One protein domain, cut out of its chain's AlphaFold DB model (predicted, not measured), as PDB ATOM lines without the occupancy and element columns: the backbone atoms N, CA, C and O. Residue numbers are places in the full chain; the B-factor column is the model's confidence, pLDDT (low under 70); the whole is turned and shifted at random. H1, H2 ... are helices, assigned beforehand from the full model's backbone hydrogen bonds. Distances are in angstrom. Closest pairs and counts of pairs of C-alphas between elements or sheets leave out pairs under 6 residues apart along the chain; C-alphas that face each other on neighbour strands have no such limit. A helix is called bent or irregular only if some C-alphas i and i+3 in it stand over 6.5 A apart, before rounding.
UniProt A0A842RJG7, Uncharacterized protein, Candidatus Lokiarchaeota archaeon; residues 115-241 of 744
ATOM      1  N   ARG A 115      10.847  46.691  -7.292       82.62
ATOM      2  CA  ARG A 115      11.991  46.536  -6.374       82.62
ATOM      3  C   ARG A 115      11.527  46.202  -4.956       82.62
ATOM      4  O   ARG A 115      12.070  45.288  -4.342       82.62
ATOM      5  N   LYS A 116      10.491  46.896  -4.471       84.94
ATOM      6  CA  LYS A 116       9.892  46.666  -3.145       84.94
ATOM      7  C   LYS A 116       9.255  45.279  -3.071       84.94
ATOM      8  O   LYS A 116       9.450  44.560  -2.097       84.94
ATOM      9  N   VAL A 117       8.563  44.871  -4.135       84.62
ATOM     10  CA  VAL A 117       7.979  43.530  -4.255       84.62
ATOM     11  C   VAL A 117       9.069  42.448  -4.217       84.62
ATOM     12  O   VAL A 117       8.976  41.528  -3.403       84.62
ATOM     13  N   LYS A 118      10.151  42.583  -5.001       84.62
ATOM     14  CA  LYS A 118      11.307  41.659  -4.978       84.62
ATOM     15  C   LYS A 118      11.981  41.582  -3.602       84.62
ATOM     16  O   LYS A 118      12.356  40.497  -3.163       84.62
ATOM     17  N   GLN A 119      12.104  42.706  -2.897       86.31
ATOM     18  CA  GLN A 119      12.662  42.738  -1.543       86.31
ATOM     19  C   GLN A 119      11.813  41.926  -0.553       86.31
ATOM     20  O   GLN A 119      12.362  41.126   0.203       86.31
ATOM     21  N   LEU A 120      10.486  42.061  -0.605       84.44
ATOM     22  CA  LEU A 120       9.573  41.295   0.250       84.44
ATOM     23  C   LEU A 120       9.568  39.797  -0.093       84.44
ATOM     24  O   LEU A 120       9.507  38.967   0.813       84.44
ATOM     25  N   PHE A 121       9.722  39.423  -1.369       81.69
ATOM     26  CA  PHE A 121       9.955  38.021  -1.752       81.69
ATOM     27  C   PHE A 121      11.222  37.452  -1.102       81.69
ATOM     28  O   PHE A 121      11.204  36.350  -0.551       81.69
ATOM     29  N   ASN A 122      12.313  38.220  -1.097       83.25
ATOM     30  CA  ASN A 122      13.545  37.805  -0.429       83.25
ATOM     31  C   ASN A 122      13.363  37.666   1.092       83.25
ATOM     32  O   ASN A 122      13.974  36.783   1.695       83.25
ATOM     33  N   GLU A 123      12.502  38.475   1.716       84.12
ATOM     34  CA  GLU A 123      12.113  38.298   3.122       84.12
ATOM     35  C   GLU A 123      11.344  36.983   3.349       84.12
ATOM     36  O   GLU A 123      11.668  36.262   4.296       84.12
ATOM     37  N   PHE A 124      10.423  36.591   2.454       81.94
ATOM     38  CA  PHE A 124       9.776  35.267   2.513       81.94
ATOM     39  C   PHE A 124      10.787  34.123   2.417       81.94
ATOM     40  O   PHE A 124      10.725  33.166   3.191       81.94
ATOM     41  N   PHE A 125      11.760  34.211   1.507       82.50
ATOM     42  CA  PHE A 125      12.757  33.150   1.339       82.50
ATOM     43  C   PHE A 125      13.720  33.032   2.527       82.50
ATOM     44  O   PHE A 125      14.248  31.944   2.774       82.50
ATOM     45  N   LYS A 126      13.909  34.095   3.322       79.75
ATOM     46  CA  LYS A 126      14.675  34.029   4.580       79.75
ATOM     47  C   LYS A 126      13.967  33.192   5.651       79.75
ATOM     48  O   LYS A 126      14.652  32.507   6.408       79.75
ATOM     49  N   LEU A 127      12.630  33.139   5.657       74.25
ATOM     50  CA  LEU A 127      11.861  32.284   6.578       74.25
ATOM     51  C   LEU A 127      12.139  30.782   6.358       74.25
ATOM     52  O   LEU A 127      12.047  29.994   7.296       74.25
ATOM     53  N   LYS A 128      12.562  30.386   5.146       68.69
ATOM     54  CA  LYS A 128      12.951  29.006   4.799       68.69
ATOM     55  C   LYS A 128      14.280  28.565   5.432       68.69
ATOM     56  O   LYS A 128      14.484  27.367   5.644       68.69
ATOM     57  N   LYS A 129      15.207  29.498   5.696       64.50
ATOM     58  CA  LYS A 129      16.586  29.174   6.112       64.50
ATOM     59  C   LYS A 129      16.712  28.746   7.582       64.50
ATOM     60  O   LYS A 129      17.642  28.011   7.880       64.50
ATOM     61  N   PHE A 130      15.756  29.093   8.447       59.31
ATOM     62  CA  PHE A 130      15.864  28.914   9.908       59.31
ATOM     63  C   PHE A 130      14.710  28.110  10.545       59.31
ATOM     64  O   PHE A 130      14.435  28.244  11.732       59.31
ATOM     65  N   CYS A 131      13.978  27.302   9.767       66.06
ATOM     66  CA  CYS A 131      12.858  26.519  10.300       66.06
ATOM     67  C   CYS A 131      13.334  25.186  10.908       66.06
ATOM     68  O   CYS A 131      13.729  24.283  10.170       66.06
ATOM     69  N   ASN A 132      13.214  25.047  12.233       62.16
ATOM     70  CA  ASN A 132      13.561  23.826  12.979       62.16
ATOM     71  C   ASN A 132      12.577  22.656  12.758       62.16
ATOM     72  O   ASN A 132      12.861  21.534  13.159       62.16
ATOM     73  N   PHE A 133      11.440  22.887  12.087       63.12
ATOM     74  CA  PHE A 133      10.370  21.898  11.866       63.12
ATOM     75  C   PHE A 133      10.246  21.451  10.397       63.12
ATOM     76  O   PHE A 133       9.172  21.037   9.958       63.12
ATOM     77  N   LYS A 134      11.333  21.523   9.610       59.03
ATOM     78  CA  LYS A 134      11.350  21.105   8.189       59.03
ATOM     79  C   LYS A 134      10.810  19.685   7.957       59.03
ATOM     80  O   LYS A 134      10.179  19.458   6.928       59.03
ATOM     81  N   ASN A 135      11.001  18.780   8.918       56.59
ATOM     82  CA  ASN A 135      10.593  17.373   8.826       56.59
ATOM     83  C   ASN A 135       9.120  17.122   9.230       56.59
ATOM     84  O   ASN A 135       8.611  16.035   8.989       56.59
ATOM     85  N   TYR A 136       8.408  18.122   9.771       59.00
ATOM     86  CA  TYR A 136       7.037  17.998  10.305       59.00
ATOM     87  C   TYR A 136       5.962  18.689   9.435       59.00
ATOM     88  O   TYR A 136       4.976  19.202   9.950       59.00
ATOM     89  N   LYS A 137       6.144  18.733   8.103       66.69
ATOM     90  CA  LYS A 137       5.166  19.282   7.128       66.69
ATOM     91  C   LYS A 137       4.644  20.699   7.466       66.69
ATOM     92  O   LYS A 137       3.448  20.956   7.462       66.69
ATOM     93  N   CYS A 138       5.548  21.648   7.717       71.25
ATOM     94  CA  CYS A 138       5.183  23.052   7.951       71.25
ATOM     95  C   CYS A 138       4.427  23.679   6.755       71.25
ATOM     96  O   CYS A 138       4.984  23.788   5.660       71.25
ATOM     97  N   GLU A 139       3.205  24.173   6.985       72.31
ATOM     98  CA  GLU A 139       2.359  24.808   5.957       72.31
ATOM     99  C   GLU A 139       2.997  26.073   5.353       72.31
ATOM    100  O   GLU A 139       3.002  26.232   4.134       72.31
ATOM    101  N   ILE A 140       3.673  26.905   6.165       76.19
ATOM    102  CA  ILE A 140       4.424  28.084   5.681       76.19
ATOM    103  C   ILE A 140       5.507  27.677   4.673       76.19
ATOM    104  O   ILE A 140       5.748  28.387   3.699       76.19
ATOM    105  N   LEU A 141       6.178  26.535   4.871       76.00
ATOM    106  CA  LEU A 141       7.185  26.058   3.919       76.00
ATOM    107  C   LEU A 141       6.556  25.567   2.609       76.00
ATOM    108  O   LEU A 141       7.223  25.642   1.576       76.00
ATOM    109  N   SER A 142       5.307  25.089   2.638       78.06
ATOM    110  CA  SER A 142       4.533  24.765   1.434       78.06
ATOM    111  C   SER A 142       4.192  26.031   0.654       78.06
ATOM    112  O   SER A 142       4.556  26.147  -0.516       78.06
ATOM    113  N   ASP A 143       3.632  27.037   1.330       81.19
ATOM    114  CA  ASP A 143       3.298  28.318   0.701       81.19
ATOM    115  C   ASP A 143       4.558  29.010   0.142       81.19
ATOM    116  O   ASP A 143       4.546  29.544  -0.965       81.19
ATOM    117  N   ILE A 144       5.703  28.942   0.841       80.88
ATOM    118  CA  ILE A 144       6.984  29.482   0.345       80.88
ATOM    119  C   ILE A 144       7.474  28.749  -0.918       80.88
ATOM    120  O   ILE A 144       8.118  29.374  -1.769       80.88
ATOM    121  N   LYS A 145       7.205  27.445  -1.076       81.44
ATOM    122  CA  LYS A 145       7.543  26.713  -2.313       81.44
ATOM    123  C   LYS A 145       6.716  27.232  -3.489       81.44
ATOM    124  O   LYS A 145       7.294  27.503  -4.539       81.44
ATOM    125  N   GLU A 146       5.420  27.452  -3.298       80.75
ATOM    126  CA  GLU A 146       4.535  28.022  -4.323       80.75
ATOM    127  C   GLU A 146       4.931  29.469  -4.668       80.75
ATOM    128  O   GLU A 146       5.144  29.798  -5.837       80.75
ATOM    129  N   ILE A 147       5.203  30.305  -3.661       83.19
ATOM    130  CA  ILE A 147       5.770  31.655  -3.839       83.19
ATOM    131  C   ILE A 147       7.084  31.598  -4.640       83.19
ATOM    132  O   ILE A 147       7.318  32.430  -5.517       83.19
ATOM    133  N   SER A 148       7.940  30.600  -4.387       82.88
ATOM    134  CA  SER A 148       9.188  30.407  -5.133       82.88
ATOM    135  C   SER A 148       8.944  30.069  -6.603       82.88
ATOM    136  O   SER A 148       9.678  30.567  -7.455       82.88
ATOM    137  N   THR A 149       7.917  29.275  -6.919       83.56
ATOM    138  CA  THR A 149       7.549  28.987  -8.316       83.56
ATOM    139  C   THR A 149       7.043  30.232  -9.044       83.56
ATOM    140  O   THR A 149       7.512  30.524 -10.141       83.56
ATOM    141  N   LEU A 150       6.192  31.038  -8.402       80.12
ATOM    142  CA  LEU A 150       5.691  32.300  -8.962       80.12
ATOM    143  C   LEU A 150       6.815  33.330  -9.157       80.12
ATOM    144  O   LEU A 150       6.836  34.052 -10.155       80.12
ATOM    145  N   TYR A 151       7.786  33.367  -8.238       82.69
ATOM    146  CA  TYR A 151       8.975  34.210  -8.363       82.69
ATOM    147  C   TYR A 151       9.875  33.775  -9.531       82.69
ATOM    148  O   TYR A 151      10.324  34.626 -10.298       82.69
ATOM    149  N   LYS A 152      10.111  32.463  -9.698       82.50
ATOM    150  CA  LYS A 152      10.897  31.905 -10.817       82.50
ATOM    151  C   LYS A 152      10.238  32.150 -12.176       82.50
ATOM    152  O   LYS A 152      10.942  32.432 -13.137       82.50
ATOM    153  N   ASN A 153       8.910  32.104 -12.229       77.81
ATOM    154  CA  ASN A 153       8.127  32.373 -13.439       77.81
ATOM    155  C   ASN A 153       7.925  33.875 -13.713       77.81
ATOM    156  O   ASN A 153       7.169  34.245 -14.607       77.81
ATOM    157  N   GLU A 154       8.573  34.744 -12.931       82.00
ATOM    158  CA  GLU A 154       8.503  36.200 -13.056       82.00
ATOM    159  C   GLU A 154       7.070  36.771 -13.036       82.00
ATOM    160  O   GLU A 154       6.789  37.818 -13.623       82.00
ATOM    161  N   CYS A 155       6.144  36.126 -12.318       76.25
ATOM    162  CA  CYS A 155       4.738  36.546 -12.255       76.25
ATOM    163  C   CYS A 155       4.550  37.953 -11.656       76.25
ATOM    164  O   CYS A 155       3.503  38.562 -11.829       76.25
ATOM    165  N   TYR A 156       5.561  38.515 -10.991       78.12
ATOM    166  CA  TYR A 156       5.530  39.869 -10.425       78.12
ATOM    167  C   TYR A 156       5.475  41.000 -11.474       78.12
ATOM    168  O   TYR A 156       5.214  42.146 -11.108       78.12
ATOM    169  N   TYR A 157       5.690  40.698 -12.759       81.75
ATOM    170  CA  TYR A 157       5.407  41.606 -13.880       81.75
ATOM    171  C   TYR A 157       3.926  41.595 -14.310       81.75
ATOM    172  O   TYR A 157       3.506  42.467 -15.064       81.75
ATOM    173  N   ASN A 158       3.124  40.638 -13.829       84.25
ATOM    174  CA  ASN A 158       1.669  40.601 -13.987       84.25
ATOM    175  C   ASN A 158       0.992  40.528 -12.600       84.25
ATOM    176  O   ASN A 158       0.752  39.441 -12.069       84.25
ATOM    177  N   PRO A 159       0.657  41.678 -11.998       80.81
ATOM    178  CA  PRO A 159       0.235  41.760 -10.598       80.81
ATOM    179  C   PRO A 159      -1.045  40.980 -10.277       80.81
ATOM    180  O   PRO A 159      -1.242  40.582  -9.131       80.81
ATOM    181  N   LEU A 160      -1.907  40.761 -11.274       82.69
ATOM    182  CA  LEU A 160      -3.203  40.097 -11.114       82.69
ATOM    183  C   LEU A 160      -3.076  38.623 -10.735       82.69
ATOM    184  O   LEU A 160      -3.748  38.176  -9.804       82.69
ATOM    185  N   ASP A 161      -2.189  37.897 -11.418       76.75
ATOM    186  CA  ASP A 161      -1.973  36.464 -11.188       76.75
ATOM    187  C   ASP A 161      -1.523  36.217  -9.739       76.75
ATOM    188  O   ASP A 161      -1.935  35.257  -9.090       76.75
ATOM    189  N   TYR A 162      -0.711  37.131  -9.201       79.06
ATOM    190  CA  TYR A 162      -0.163  37.017  -7.856       79.06
ATOM    191  C   TYR A 162      -1.078  37.592  -6.761       79.06
ATOM    192  O   TYR A 162      -1.089  37.087  -5.639       79.06
ATOM    193  N   TYR A 163      -1.879  38.618  -7.060       85.50
ATOM    194  CA  TYR A 163      -2.762  39.256  -6.078       85.50
ATOM    195  C   TYR A 163      -3.810  38.289  -5.505       85.50
ATOM    196  O   TYR A 163      -3.955  38.192  -4.285       85.50
ATOM    197  N   ASN A 164      -4.477  37.513  -6.365       81.44
ATOM    198  CA  ASN A 164      -5.467  36.518  -5.928       81.44
ATOM    199  C   ASN A 164      -4.835  35.418  -5.063       81.44
ATOM    200  O   ASN A 164      -5.412  34.996  -4.060       81.44
ATOM    201  N   PHE A 165      -3.620  34.997  -5.417       82.44
ATOM    202  CA  PHE A 165      -2.866  34.017  -4.647       82.44
ATOM    203  C   PHE A 165      -2.537  34.538  -3.239       82.44
ATOM    204  O   PHE A 165      -2.811  33.859  -2.249       82.44
ATOM    205  N   ILE A 166      -2.050  35.775  -3.120       83.19
ATOM    206  CA  ILE A 166      -1.706  36.380  -1.825       83.19
ATOM    207  C   ILE A 166      -2.935  36.619  -0.939       83.19
ATOM    208  O   ILE A 166      -2.858  36.407   0.273       83.19
ATOM    209  N   LEU A 167      -4.080  36.995  -1.518       83.94
ATOM    210  CA  LEU A 167      -5.343  37.069  -0.773       83.94
ATOM    211  C   LEU A 167      -5.748  35.703  -0.208       83.94
ATOM    212  O   LEU A 167      -6.183  35.618   0.943       83.94
ATOM    213  N   SER A 168      -5.555  34.627  -0.982       82.62
ATOM    214  CA  SER A 168      -5.837  33.267  -0.516       82.62
ATOM    215  C   SER A 168      -4.954  32.885   0.677       82.62
ATOM    216  O   SER A 168      -5.471  32.377   1.672       82.62
ATOM    217  N   LEU A 169      -3.661  33.231   0.642       80.12
ATOM    218  CA  LEU A 169      -2.731  33.006   1.751       80.12
ATOM    219  C   LEU A 169      -3.146  33.786   3.002       80.12
ATOM    220  O   LEU A 169      -3.232  33.208   4.083       80.12
ATOM    221  N   ASN A 170      -3.502  35.065   2.862       80.88
ATOM    222  CA  ASN A 170      -3.964  35.866   3.997       80.88
ATOM    223  C   ASN A 170      -5.266  35.320   4.614       80.88
ATOM    224  O   ASN A 170      -5.425  35.318   5.830       80.88
ATOM    225  N   SER A 171      -6.168  34.766   3.799       77.31
ATOM    226  CA  SER A 171      -7.393  34.135   4.308       77.31
ATOM    227  C   SER A 171      -7.135  32.838   5.095       77.31
ATOM    228  O   SER A 171      -7.860  32.549   6.047       77.31
ATOM    229  N   LYS A 172      -6.092  32.065   4.741       73.81
ATOM    230  CA  LYS A 172      -5.672  30.868   5.497       73.81
ATOM    231  C   LYS A 172      -5.127  31.246   6.880       73.81
ATOM    232  O   LYS A 172      -5.412  30.551   7.853       73.81
ATOM    233  N   ILE A 173      -4.403  32.366   6.960       72.31
ATOM    234  CA  ILE A 173      -3.885  32.961   8.203       72.31
ATOM    235  C   ILE A 173      -5.053  33.363   9.124       72.31
ATOM    236  O   ILE A 173      -5.093  32.982  10.291       72.31
ATOM    237  N   ASP A 174      -6.044  34.097   8.613       66.38
ATOM    238  CA  ASP A 174      -7.130  34.624   9.456       66.38
ATOM    239  C   ASP A 174      -8.120  33.541   9.940       66.38
ATOM    240  O   ASP A 174      -8.735  33.703  10.991       66.38
ATOM    241  N   LYS A 175      -8.215  32.392   9.252       65.06
ATOM    242  CA  LYS A 175      -9.046  31.233   9.651       65.06
ATOM    243  C   LYS A 175      -8.425  30.329  10.729       65.06
ATOM    244  O   LYS A 175      -8.951  29.251  10.993       65.06
ATOM    245  N   GLY A 176      -7.306  30.724  11.339       60.16
ATOM    246  CA  GLY A 176      -6.767  30.061  12.533       60.16
ATOM    247  C   GLY A 176      -6.138  28.678  12.319       60.16
ATOM    248  O   GLY A 176      -5.809  28.019  13.298       60.16
ATOM    249  N   ARG A 177      -5.900  28.237  11.074       53.78
ATOM    250  CA  ARG A 177      -5.322  26.904  10.779       53.78
ATOM    251  C   ARG A 177      -3.851  26.723  11.187       53.78
ATOM    252  O   ARG A 177      -3.330  25.622  11.101       53.78
ATOM    253  N   MET A 178      -3.186  27.768  11.683       57.09
ATOM    254  CA  MET A 178      -1.770  27.733  12.071       57.09
ATOM    255  C   MET A 178      -1.571  27.944  13.580       57.09
ATOM    256  O   MET A 178      -0.954  28.919  14.009       57.09
ATOM    257  N   SER A 179      -2.088  27.035  14.404       51.31
ATOM    258  CA  SER A 179      -1.935  27.067  15.864       51.31
ATOM    259  C   SER A 179      -0.891  26.054  16.353       51.31
ATOM    260  O   SER A 179      -1.228  25.056  16.979       51.31
ATOM    261  N   PHE A 180       0.395  26.311  16.099       55.38
ATOM    262  CA  PHE A 180       1.488  25.654  16.833       55.38
ATOM    263  C   PHE A 180       2.281  26.707  17.611       55.38
ATOM    264  O   PHE A 180       2.866  27.625  17.027       55.38
ATOM    265  N   PHE A 181       2.303  26.577  18.944       54.59
ATOM    266  CA  PHE A 181       2.938  27.520  19.882       54.59
ATOM    267  C   PHE A 181       4.426  27.771  19.545       54.59
ATOM    268  O   PHE A 181       4.939  28.876  19.721       54.59
ATOM    269  N   SER A 182       5.090  26.771  18.955       56.28
ATOM    270  CA  SER A 182       6.501  26.773  18.551       56.28
ATOM    271  C   SER A 182       6.824  27.567  17.271       56.28
ATOM    272  O   SER A 182       7.986  27.900  17.042       56.28
ATOM    273  N   CYS A 183       5.834  27.938  16.445       67.19
ATOM    274  CA  CYS A 183       6.039  28.696  15.196       67.19
ATOM    275  C   CYS A 183       5.495  30.136  15.234       67.19
ATOM    276  O   CYS A 183       5.481  30.817  14.204       67.19
ATOM    277  N   LYS A 184       5.107  30.644  16.413       71.19
ATOM    278  CA  LYS A 184       4.464  31.961  16.590       71.19
ATOM    279  C   LYS A 184       5.245  33.122  15.953       71.19
ATOM    280  O   LYS A 184       4.647  33.950  15.269       71.19
ATOM    281  N   LYS A 185       6.579  33.156  16.093       72.12
ATOM    282  CA  LYS A 185       7.444  34.192  15.481       72.12
ATOM    283  C   LYS A 185       7.489  34.098  13.948       72.12
ATOM    284  O   LYS A 185       7.375  35.115  13.266       72.12
ATOM    285  N   CYS A 186       7.624  32.891  13.393       74.12
ATOM    286  CA  CYS A 186       7.614  32.665  11.942       74.12
ATOM    287  C   CYS A 186       6.271  33.064  11.330       74.12
ATOM    288  O   CYS A 186       6.240  33.732  10.300       74.12
ATOM    289  N   TYR A 187       5.178  32.713  12.004       77.38
ATOM    290  CA  TYR A 187       3.823  33.059  11.601       77.38
ATOM    291  C   TYR A 187       3.559  34.571  11.638       77.38
ATOM    292  O   TYR A 187       3.047  35.131  10.672       77.38
ATOM    293  N   GLN A 188       3.974  35.264  12.704       78.50
ATOM    294  CA  GLN A 188       3.857  36.724  12.796       78.50
ATOM    295  C   GLN A 188       4.632  37.435  11.680       78.50
ATOM    296  O   GLN A 188       4.108  38.363  11.060       78.50
ATOM    297  N   ASN A 189       5.850  36.977  11.374       81.81
ATOM    298  CA  ASN A 189       6.632  37.519  10.263       81.81
ATOM    299  C   ASN A 189       5.980  37.213   8.907       81.81
ATOM    300  O   ASN A 189       5.850  38.113   8.081       81.81
ATOM    301  N   TYR A 190       5.502  35.987   8.698       83.38
ATOM    302  CA  TYR A 190       4.778  35.585   7.491       83.38
ATOM    303  C   TYR A 190       3.521  36.447   7.261       83.38
ATOM    304  O   TYR A 190       3.353  37.023   6.182       83.38
ATOM    305  N   LYS A 191       2.698  36.656   8.300       84.44
ATOM    306  CA  LYS A 191       1.528  37.553   8.268       84.44
ATOM    307  C   LYS A 191       1.928  38.997   7.959       84.44
ATOM    308  O   LYS A 191       1.330  39.635   7.095       84.44
ATOM    309  N   LYS A 192       2.981  39.506   8.606       86.44
ATOM    310  CA  LYS A 192       3.486  40.872   8.395       86.44
ATOM    311  C   LYS A 192       3.920  41.114   6.946       86.44
ATOM    312  O   LYS A 192       3.589  42.161   6.389       86.44
ATOM    313  N   ILE A 193       4.644  40.176   6.333       86.06
ATOM    314  CA  ILE A 193       5.111  40.317   4.945       86.06
ATOM    315  C   ILE A 193       3.926  40.189   3.966       86.06
ATOM    316  O   ILE A 193       3.825  40.983   3.032       86.06
ATOM    317  N   THR A 194       2.982  39.275   4.225       85.19
ATOM    318  CA  THR A 194       1.766  39.089   3.403       85.19
ATOM    319  C   THR A 194       0.901  40.353   3.376       85.19
ATOM    320  O   THR A 194       0.552  40.838   2.301       85.19
ATOM    321  N   ILE A 195       0.644  40.968   4.536       87.12
ATOM    322  CA  ILE A 195      -0.114  42.229   4.633       87.12
ATOM    323  C   ILE A 195       0.609  43.373   3.907       87.12
ATOM    324  O   ILE A 195      -0.026  44.161   3.206       87.12
ATOM    325  N   LYS A 196       1.939  43.473   4.045       88.75
ATOM    326  CA  LYS A 196       2.730  44.480   3.317       88.75
ATOM    327  C   LYS A 196       2.613  44.306   1.802       88.75
ATOM    328  O   LYS A 196       2.456  45.302   1.101       88.75
ATOM    329  N   LEU A 197       2.665  43.069   1.304       86.62
ATOM    330  CA  LEU A 197       2.486  42.785  -0.119       86.62
ATOM    331  C   LEU A 197       1.085  43.151  -0.607       86.62
ATOM    332  O   LEU A 197       0.983  43.797  -1.646       86.62
ATOM    333  N   ILE A 198       0.030  42.804   0.139       87.62
ATOM    334  CA  ILE A 198      -1.350  43.175  -0.217       87.62
ATOM    335  C   ILE A 198      -1.460  44.692  -0.357       87.62
ATOM    336  O   ILE A 198      -1.891  45.167  -1.403       87.62
ATOM    337  N   LYS A 199      -0.984  45.453   0.636       87.69
ATOM    338  CA  LYS A 199      -1.036  46.924   0.602       87.69
ATOM    339  C   LYS A 199      -0.316  47.520  -0.610       87.69
ATOM    340  O   LYS A 199      -0.803  48.485  -1.187       87.69
ATOM    341  N   ILE A 200       0.829  46.957  -1.004       86.62
ATOM    342  CA  ILE A 200       1.561  47.414  -2.197       86.62
ATOM    343  C   ILE A 200       0.776  47.083  -3.472       86.62
ATOM    344  O   ILE A 200       0.609  47.957  -4.319       86.62
ATOM    345  N   LEU A 201       0.275  45.851  -3.600       85.69
ATOM    346  CA  LEU A 201      -0.451  45.396  -4.789       85.69
ATOM    347  C   LEU A 201      -1.788  46.130  -4.964       85.69
ATOM    348  O   LEU A 201      -2.136  46.493  -6.081       85.69
ATOM    349  N   GLU A 202      -2.509  46.428  -3.882       85.69
ATOM    350  CA  GLU A 202      -3.745  47.227  -3.926       85.69
ATOM    351  C   GLU A 202      -3.525  48.673  -4.378       85.69
ATOM    352  O   GLU A 202      -4.455  49.323  -4.862       85.69
ATOM    353  N   GLY A 203      -2.291  49.170  -4.262       81.19
ATOM    354  CA  GLY A 203      -1.895  50.459  -4.812       81.19
ATOM    355  C   GLY A 203      -1.909  50.488  -6.341       81.19
ATOM    356  O   GLY A 203      -2.138  51.556  -6.911       81.19
ATOM    357  N   TYR A 204      -1.721  49.340  -6.998       85.06
ATOM    358  CA  TYR A 204      -1.559  49.275  -8.446       85.06
ATOM    359  C   TYR A 204      -2.881  49.534  -9.164       85.06
ATOM    360  O   TYR A 204      -3.919  48.939  -8.847       85.06
ATOM    361  N   THR A 205      -2.821  50.354 -10.206       80.44
ATOM    362  CA  THR A 205      -3.958  50.708 -11.054       80.44
ATOM    363  C   THR A 205      -4.637  49.453 -11.588       80.44
ATOM    364  O   THR A 205      -5.847  49.325 -11.432       80.44
ATOM    365  N   ILE A 206      -3.876  48.462 -12.074       80.88
ATOM    366  CA  ILE A 206      -4.427  47.200 -12.595       80.88
ATOM    367  C   ILE A 206      -5.282  46.421 -11.579       80.88
ATOM    368  O   ILE A 206      -6.294  45.829 -11.951       80.88
ATOM    369  N   ILE A 207      -4.929  46.449 -10.288       83.00
ATOM    370  CA  ILE A 207      -5.695  45.769  -9.233       83.00
ATOM    371  C   ILE A 207      -6.996  46.522  -8.940       83.00
ATOM    372  O   ILE A 207      -8.039  45.896  -8.733       83.00
ATOM    373  N   LYS A 208      -6.974  47.859  -8.993       81.81
ATOM    374  CA  LYS A 208      -8.185  48.688  -8.884       81.81
ATOM    375  C   LYS A 208      -9.146  48.421 -10.047       81.81
ATOM    376  O   LYS A 208     -10.340  48.241  -9.809       81.81
ATOM    377  N   VAL A 209      -8.625  48.303 -11.276       74.75
ATOM    378  CA  VAL A 209      -9.418  47.902 -12.455       74.75
ATOM    379  C   VAL A 209     -10.059  46.537 -12.233       74.75
ATOM    380  O   VAL A 209     -11.254  46.371 -12.459       74.75
ATOM    381  N   PHE A 210      -9.283  45.569 -11.746       80.69
ATOM    382  CA  PHE A 210      -9.748  44.200 -11.543       80.69
ATOM    383  C   PHE A 210     -10.847  44.062 -10.504       80.69
ATOM    384  O   PHE A 210     -11.845  43.386 -10.760       80.69
ATOM    385  N   LYS A 211     -10.717  44.744  -9.363       78.06
ATOM    386  CA  LYS A 211     -11.775  44.767  -8.347       78.06
ATOM    387  C   LYS A 211     -13.093  45.309  -8.917       78.06
ATOM    388  O   LYS A 211     -14.145  44.744  -8.640       78.06
ATOM    389  N   ASN A 212     -13.028  46.351  -9.748       70.00
ATOM    390  CA  ASN A 212     -14.205  46.955 -10.380       70.00
ATOM    391  C   ASN A 212     -14.792  46.084 -11.509       70.00
ATOM    392  O   ASN A 212     -16.006  45.966 -11.643       70.00
ATOM    393  N   PHE A 213     -13.941  45.430 -12.303       72.62
ATOM    394  CA  PHE A 213     -14.383  44.483 -13.328       72.62
ATOM    395  C   PHE A 213     -15.181  43.324 -12.715       72.62
ATOM    396  O   PHE A 213     -16.241  42.966 -13.225       72.62
ATOM    397  N   ASN A 214     -14.716  42.784 -11.584       69.94
ATOM    398  CA  ASN A 214     -15.408  41.694 -10.898       69.94
ATOM    399  C   ASN A 214     -16.733  42.127 -10.253       69.94
ATOM    400  O   ASN A 214     -17.663  41.328 -10.232       69.94
ATOM    401  N   SER A 215     -16.849  43.365  -9.754       66.75
ATOM    402  CA  SER A 215     -18.093  43.852  -9.134       66.75
ATOM    403  C   SER A 215     -19.181  44.240 -10.142       66.75
ATOM    404  O   SER A 215     -20.356  44.254  -9.788       66.75
ATOM    405  N   LYS A 216     -18.814  44.541 -11.394       64.00
ATOM    406  CA  LYS A 216     -19.723  45.025 -12.452       64.00
ATOM    407  C   LYS A 216     -19.732  44.126 -13.692       64.00
ATOM    408  O   LYS A 216     -19.928  44.602 -14.810       64.00
ATOM    409  N   ARG A 217     -19.506  42.824 -13.503       59.88
ATOM    410  CA  ARG A 217     -19.268  41.854 -14.586       59.88
ATOM    411  C   ARG A 217     -20.362  41.857 -15.667       59.88
ATOM    412  O   ARG A 217     -20.030  41.798 -16.846       59.88
ATOM    413  N   ASP A 218     -21.625  42.054 -15.284       54.69
ATOM    414  CA  ASP A 218     -22.775  42.083 -16.207       54.69
ATOM    415  C   ASP A 218     -22.759  43.259 -17.203       54.69
ATOM    416  O   ASP A 218     -23.310  43.161 -18.302       54.69
ATOM    417  N   LEU A 219     -22.107  44.375 -16.854       51.75
ATOM    418  CA  LEU A 219     -21.972  45.552 -17.724       51.75
ATOM    419  C   LEU A 219     -20.862  45.376 -18.774       51.75
ATOM    420  O   LEU A 219     -20.858  46.074 -19.788       51.75
ATOM    421  N   PHE A 220     -19.946  44.427 -18.563       54.91
ATOM    422  CA  PHE A 220     -18.749  44.215 -19.383       54.91
ATOM    423  C   PHE A 220     -18.811  42.949 -20.255       54.91
ATOM    424  O   PHE A 220     -17.775  42.473 -20.713       54.91
ATOM    425  N   ASN A 221     -20.014  42.439 -20.551       55.84
ATOM    426  CA  ASN A 221     -20.265  41.205 -21.323       55.84
ATOM    427  C   ASN A 221     -19.584  41.124 -22.709       55.84
ATOM    428  O   ASN A 221     -19.538  40.049 -23.302       55.84
ATOM    429  N   ASN A 222     -19.057  42.234 -23.234       52.88
ATOM    430  CA  ASN A 222     -18.325  42.282 -24.502       52.88
ATOM    431  C   ASN A 222     -16.838  41.886 -24.381       52.88
ATOM    432  O   ASN A 222     -16.165  41.776 -25.405       52.88
ATOM    433  N   TYR A 223     -16.312  41.686 -23.167       58.22
ATOM    434  CA  TYR A 223     -14.904  41.361 -22.926       58.22
ATOM    435  C   TYR A 223     -14.737  39.930 -22.403       58.22
ATOM    436  O   TYR A 223     -15.286  39.574 -21.362       58.22
ATOM    437  N   SER A 224     -13.935  39.115 -23.101       59.28
ATOM    438  CA  SER A 224     -13.655  37.722 -22.712       59.28
ATOM    439  C   SER A 224     -12.832  37.598 -21.428       59.28
ATOM    440  O   SER A 224     -12.970  36.621 -20.696       59.28
ATOM    441  N   ASN A 225     -11.961  38.569 -21.151       68.12
ATOM    442  CA  ASN A 225     -11.158  38.632 -19.934       68.12
ATOM    443  C   ASN A 225     -10.773  40.091 -19.615       68.12
ATOM    444  O   ASN A 225     -10.962  40.995 -20.429       68.12
ATOM    445  N   ILE A 226     -10.200  40.325 -18.432       71.38
ATOM    446  CA  ILE A 226      -9.774  41.667 -18.012       71.38
ATOM    447  C   ILE A 226      -8.666  42.267 -18.889       71.38
ATOM    448  O   ILE A 226      -8.591  43.482 -19.042       71.38
ATOM    449  N   TYR A 227      -7.809  41.446 -19.490       75.31
ATOM    450  CA  TYR A 227      -6.773  41.945 -20.387       75.31
ATOM    451  C   TYR A 227      -7.405  42.511 -21.666       75.31
ATOM    452  O   TYR A 227      -6.996  43.563 -22.136       75.31
ATOM    453  N   ASP A 228      -8.485  41.938 -22.186       67.56
ATOM    454  CA  ASP A 228      -9.190  42.567 -23.303       67.56
ATOM    455  C   ASP A 228      -9.740  43.953 -22.935       67.56
ATOM    456  O   ASP A 228      -9.626  44.867 -23.747       67.56
ATOM    457  N   LEU A 229     -10.223  44.152 -21.703       67.75
ATOM    458  CA  LEU A 229     -10.647  45.460 -21.184       67.75
ATOM    459  C   LEU A 229      -9.476  46.452 -21.051       67.75
ATOM    460  O   LEU A 229      -9.572  47.584 -21.513       67.75
ATOM    461  N   ILE A 230      -8.358  46.029 -20.453       70.00
ATOM    462  CA  ILE A 230      -7.165  46.875 -20.240       70.00
ATOM    463  C   ILE A 230      -6.602  47.394 -21.569       70.00
ATOM    464  O   ILE A 230      -6.147  48.529 -21.650       70.00
ATOM    465  N   PHE A 231      -6.644  46.570 -22.615       67.94
ATOM    466  CA  PHE A 231      -6.038  46.871 -23.911       67.94
ATOM    467  C   PHE A 231      -7.044  47.365 -24.972       67.94
ATOM    468  O   PHE A 231      -6.723  47.326 -26.162       67.94
ATOM    469  N   SER A 232      -8.258  47.770 -24.583       58.44
ATOM    470  CA  SER A 232      -9.322  48.238 -25.497       58.44
ATOM    471  C   SER A 232      -9.823  49.661 -25.206       58.44
ATOM    472  O   SER A 232     -10.928  50.011 -25.617       58.44
ATOM    473  N   ASN A 233      -8.976  50.488 -24.582       54.59
ATOM    474  CA  ASN A 233      -9.226  51.841 -24.060       54.59
ATOM    475  C   ASN A 233      -9.865  51.840 -22.663       54.59
ATOM    476  O   ASN A 233     -11.087  51.860 -22.490       54.59
ATOM    477  N   TYR A 234      -9.003  51.907 -21.649       45.22
ATOM    478  CA  TYR A 234      -9.339  51.950 -20.222       45.22
ATOM    479  C   TYR A 234     -10.173  53.190 -19.812       45.22
ATOM    480  O   TYR A 234     -10.839  53.189 -18.774       45.22
ATOM    481  N   TYR A 235     -10.226  54.227 -20.656       42.88
ATOM    482  CA  TYR A 235     -10.967  55.471 -20.402       42.88
ATOM    483  C   TYR A 235     -12.493  55.307 -20.259       42.88
ATOM    484  O   TYR A 235     -13.118  56.113 -19.572       42.88
ATOM    485  N   LEU A 236     -13.092  54.235 -20.800       40.22
ATOM    486  CA  LEU A 236     -14.531  53.948 -20.653       40.22
ATOM    487  C   LEU A 236     -14.976  53.760 -19.187       40.22
ATOM    488  O   LEU A 236     -16.160  53.865 -18.879       40.22
ATOM    489  N   ILE A 237     -14.043  53.490 -18.265       39.81
ATOM    490  CA  ILE A 237     -14.356  53.281 -16.842       39.81
ATOM    491  C   ILE A 237     -14.376  54.601 -16.063       39.81
ATOM    492  O   ILE A 237     -15.120  54.704 -15.089       39.81
ATOM    493  N   ARG A 238     -13.613  55.622 -16.488       38.06
ATOM    494  CA  ARG A 238     -13.639  56.950 -15.849       38.06
ATOM    495  C   ARG A 238     -14.923  57.720 -16.161       38.06
ATOM    496  O   ARG A 238     -15.375  58.473 -15.314       38.06
ATOM    497  N   GLU A 239     -15.545  57.485 -17.313       41.09
ATOM    498  CA  GLU A 239     -16.758  58.212 -17.728       41.09
ATOM    499  C   GLU A 239     -18.033  57.794 -16.985       41.09
ATOM    500  O   GLU A 239     -18.966  58.579 -16.884       41.09
ATOM    501  N   ASN A 240     -18.074  56.601 -16.382       36.41
ATOM    502  CA  ASN A 240     -19.190  56.216 -15.506       36.41
ATOM    503  C   ASN A 240     -19.111  56.869 -14.107       36.41
ATOM    504  O   ASN A 240     -19.865  56.476 -13.216       36.41
ATOM    505  N   PHE A 241     -18.180  57.809 -13.897       34.00
ATOM    506  CA  PHE A 241     -18.063  58.617 -12.680       34.00
ATOM    507  C   PHE A 241     -18.598  60.046 -12.833       34.00
ATOM    508  O   PHE A 241     -18.578  60.781 -11.848       34.00
TER     509      PHE A 241
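What this domain is: This is residues 115 to 241 of the 744 residues of an uncharacterized protein of Candidatus Lokiarchaeota archaeon (UniProt A0A842RJG7). Four helices, H1 to H4, form a loosely packed up-and-down bundle, each running against the one before it, and H5 packs across the H3 end of it with a steep crossing. Beyond H5 the short helices H6, H7 and H8 and their links make a small, loose head; the whole is elongated, and its C-alphas span 54 by 28 by 22 A along their three main axes. The printed part has 127 residues with eight named helices, H1 to H8 in chain order, and no named strand; its class is all helix. It is loose, with a radius of gyration of the C-alphas of 17.5 A.

How they stand to each other: H1, residues 115 to 127, touches H2, residues 139 to 152, with residues 121 to 125 alone; the closest C-alphas, of Phe 124 and Ile 144, are 6.8 A apart. This helical hairpin runs opposite ways at a steep tilt of 38 degrees, only just past shallow. H1 also touches H4, residues 181 to 202, opposite ways at a shallow tilt of 13 degrees; their closest C-alphas are Leu 120 and Ile 193, 6.6 A. H2 is close but not clearly touching H3, residues 159 to 174, the closest C-alphas being Leu 150 and Tyr 162, 7.6 A. H3 and H4 form the other helical hairpin, at a shallow tilt of 34.5 degrees, only just short of steep; H4 touches H3 with residues 191 to 201 alone, closest at the C-alphas of Asn 170 and Thr 194, 6.6 A. H3 touches H5, residues 205 to 215, with residues 159 to 163 alone, closest at the C-alphas of Leu 160 and Ile 207, 6.5 A. H7, residues 226 to 230, is close but not clearly touching H5, with the C-alphas of Phe 210 and Ile 226 closest at 6.9 A. H6, residues 217 to 220, and H7 are only just apart, closest 8.4 A, and H8, residues 234 to 237, meets H7 only through their link. Each O i to N i+4 pair is within hydrogen-bond range in H2, H5 and H7, against 8 of 9 in H1, 10 of 12 in H3 and 16 of 18 in H4; H6 and H8 are too short for such a pair.

Where its parts are: H1 begins at C-alpha 115, (11.991, 46.536, -6.374), and is 19.3 A long. H2 measures 20.1 A, H3 22.5 A and H5 15.8 A. H4, 31.6 A, is irregular, with C-alphas 182 and 185 8.1 A apart, and has a kink of 29 degrees near residue 188. H8 ends at C-alpha 237, (-14.356, 53.281, -16.842).

The domain as a whole: The C-alphas farthest apart, of Asn 135 and Glu 239, are 55.9 A from each other. The printed part has no cut, and the link from H1 to H2 is long, with 11 residues. Mean pLDDT of the printed part is 72.2; 45 residues are under 70, among them 128 to 137, 174 to 183 and 231 to 241.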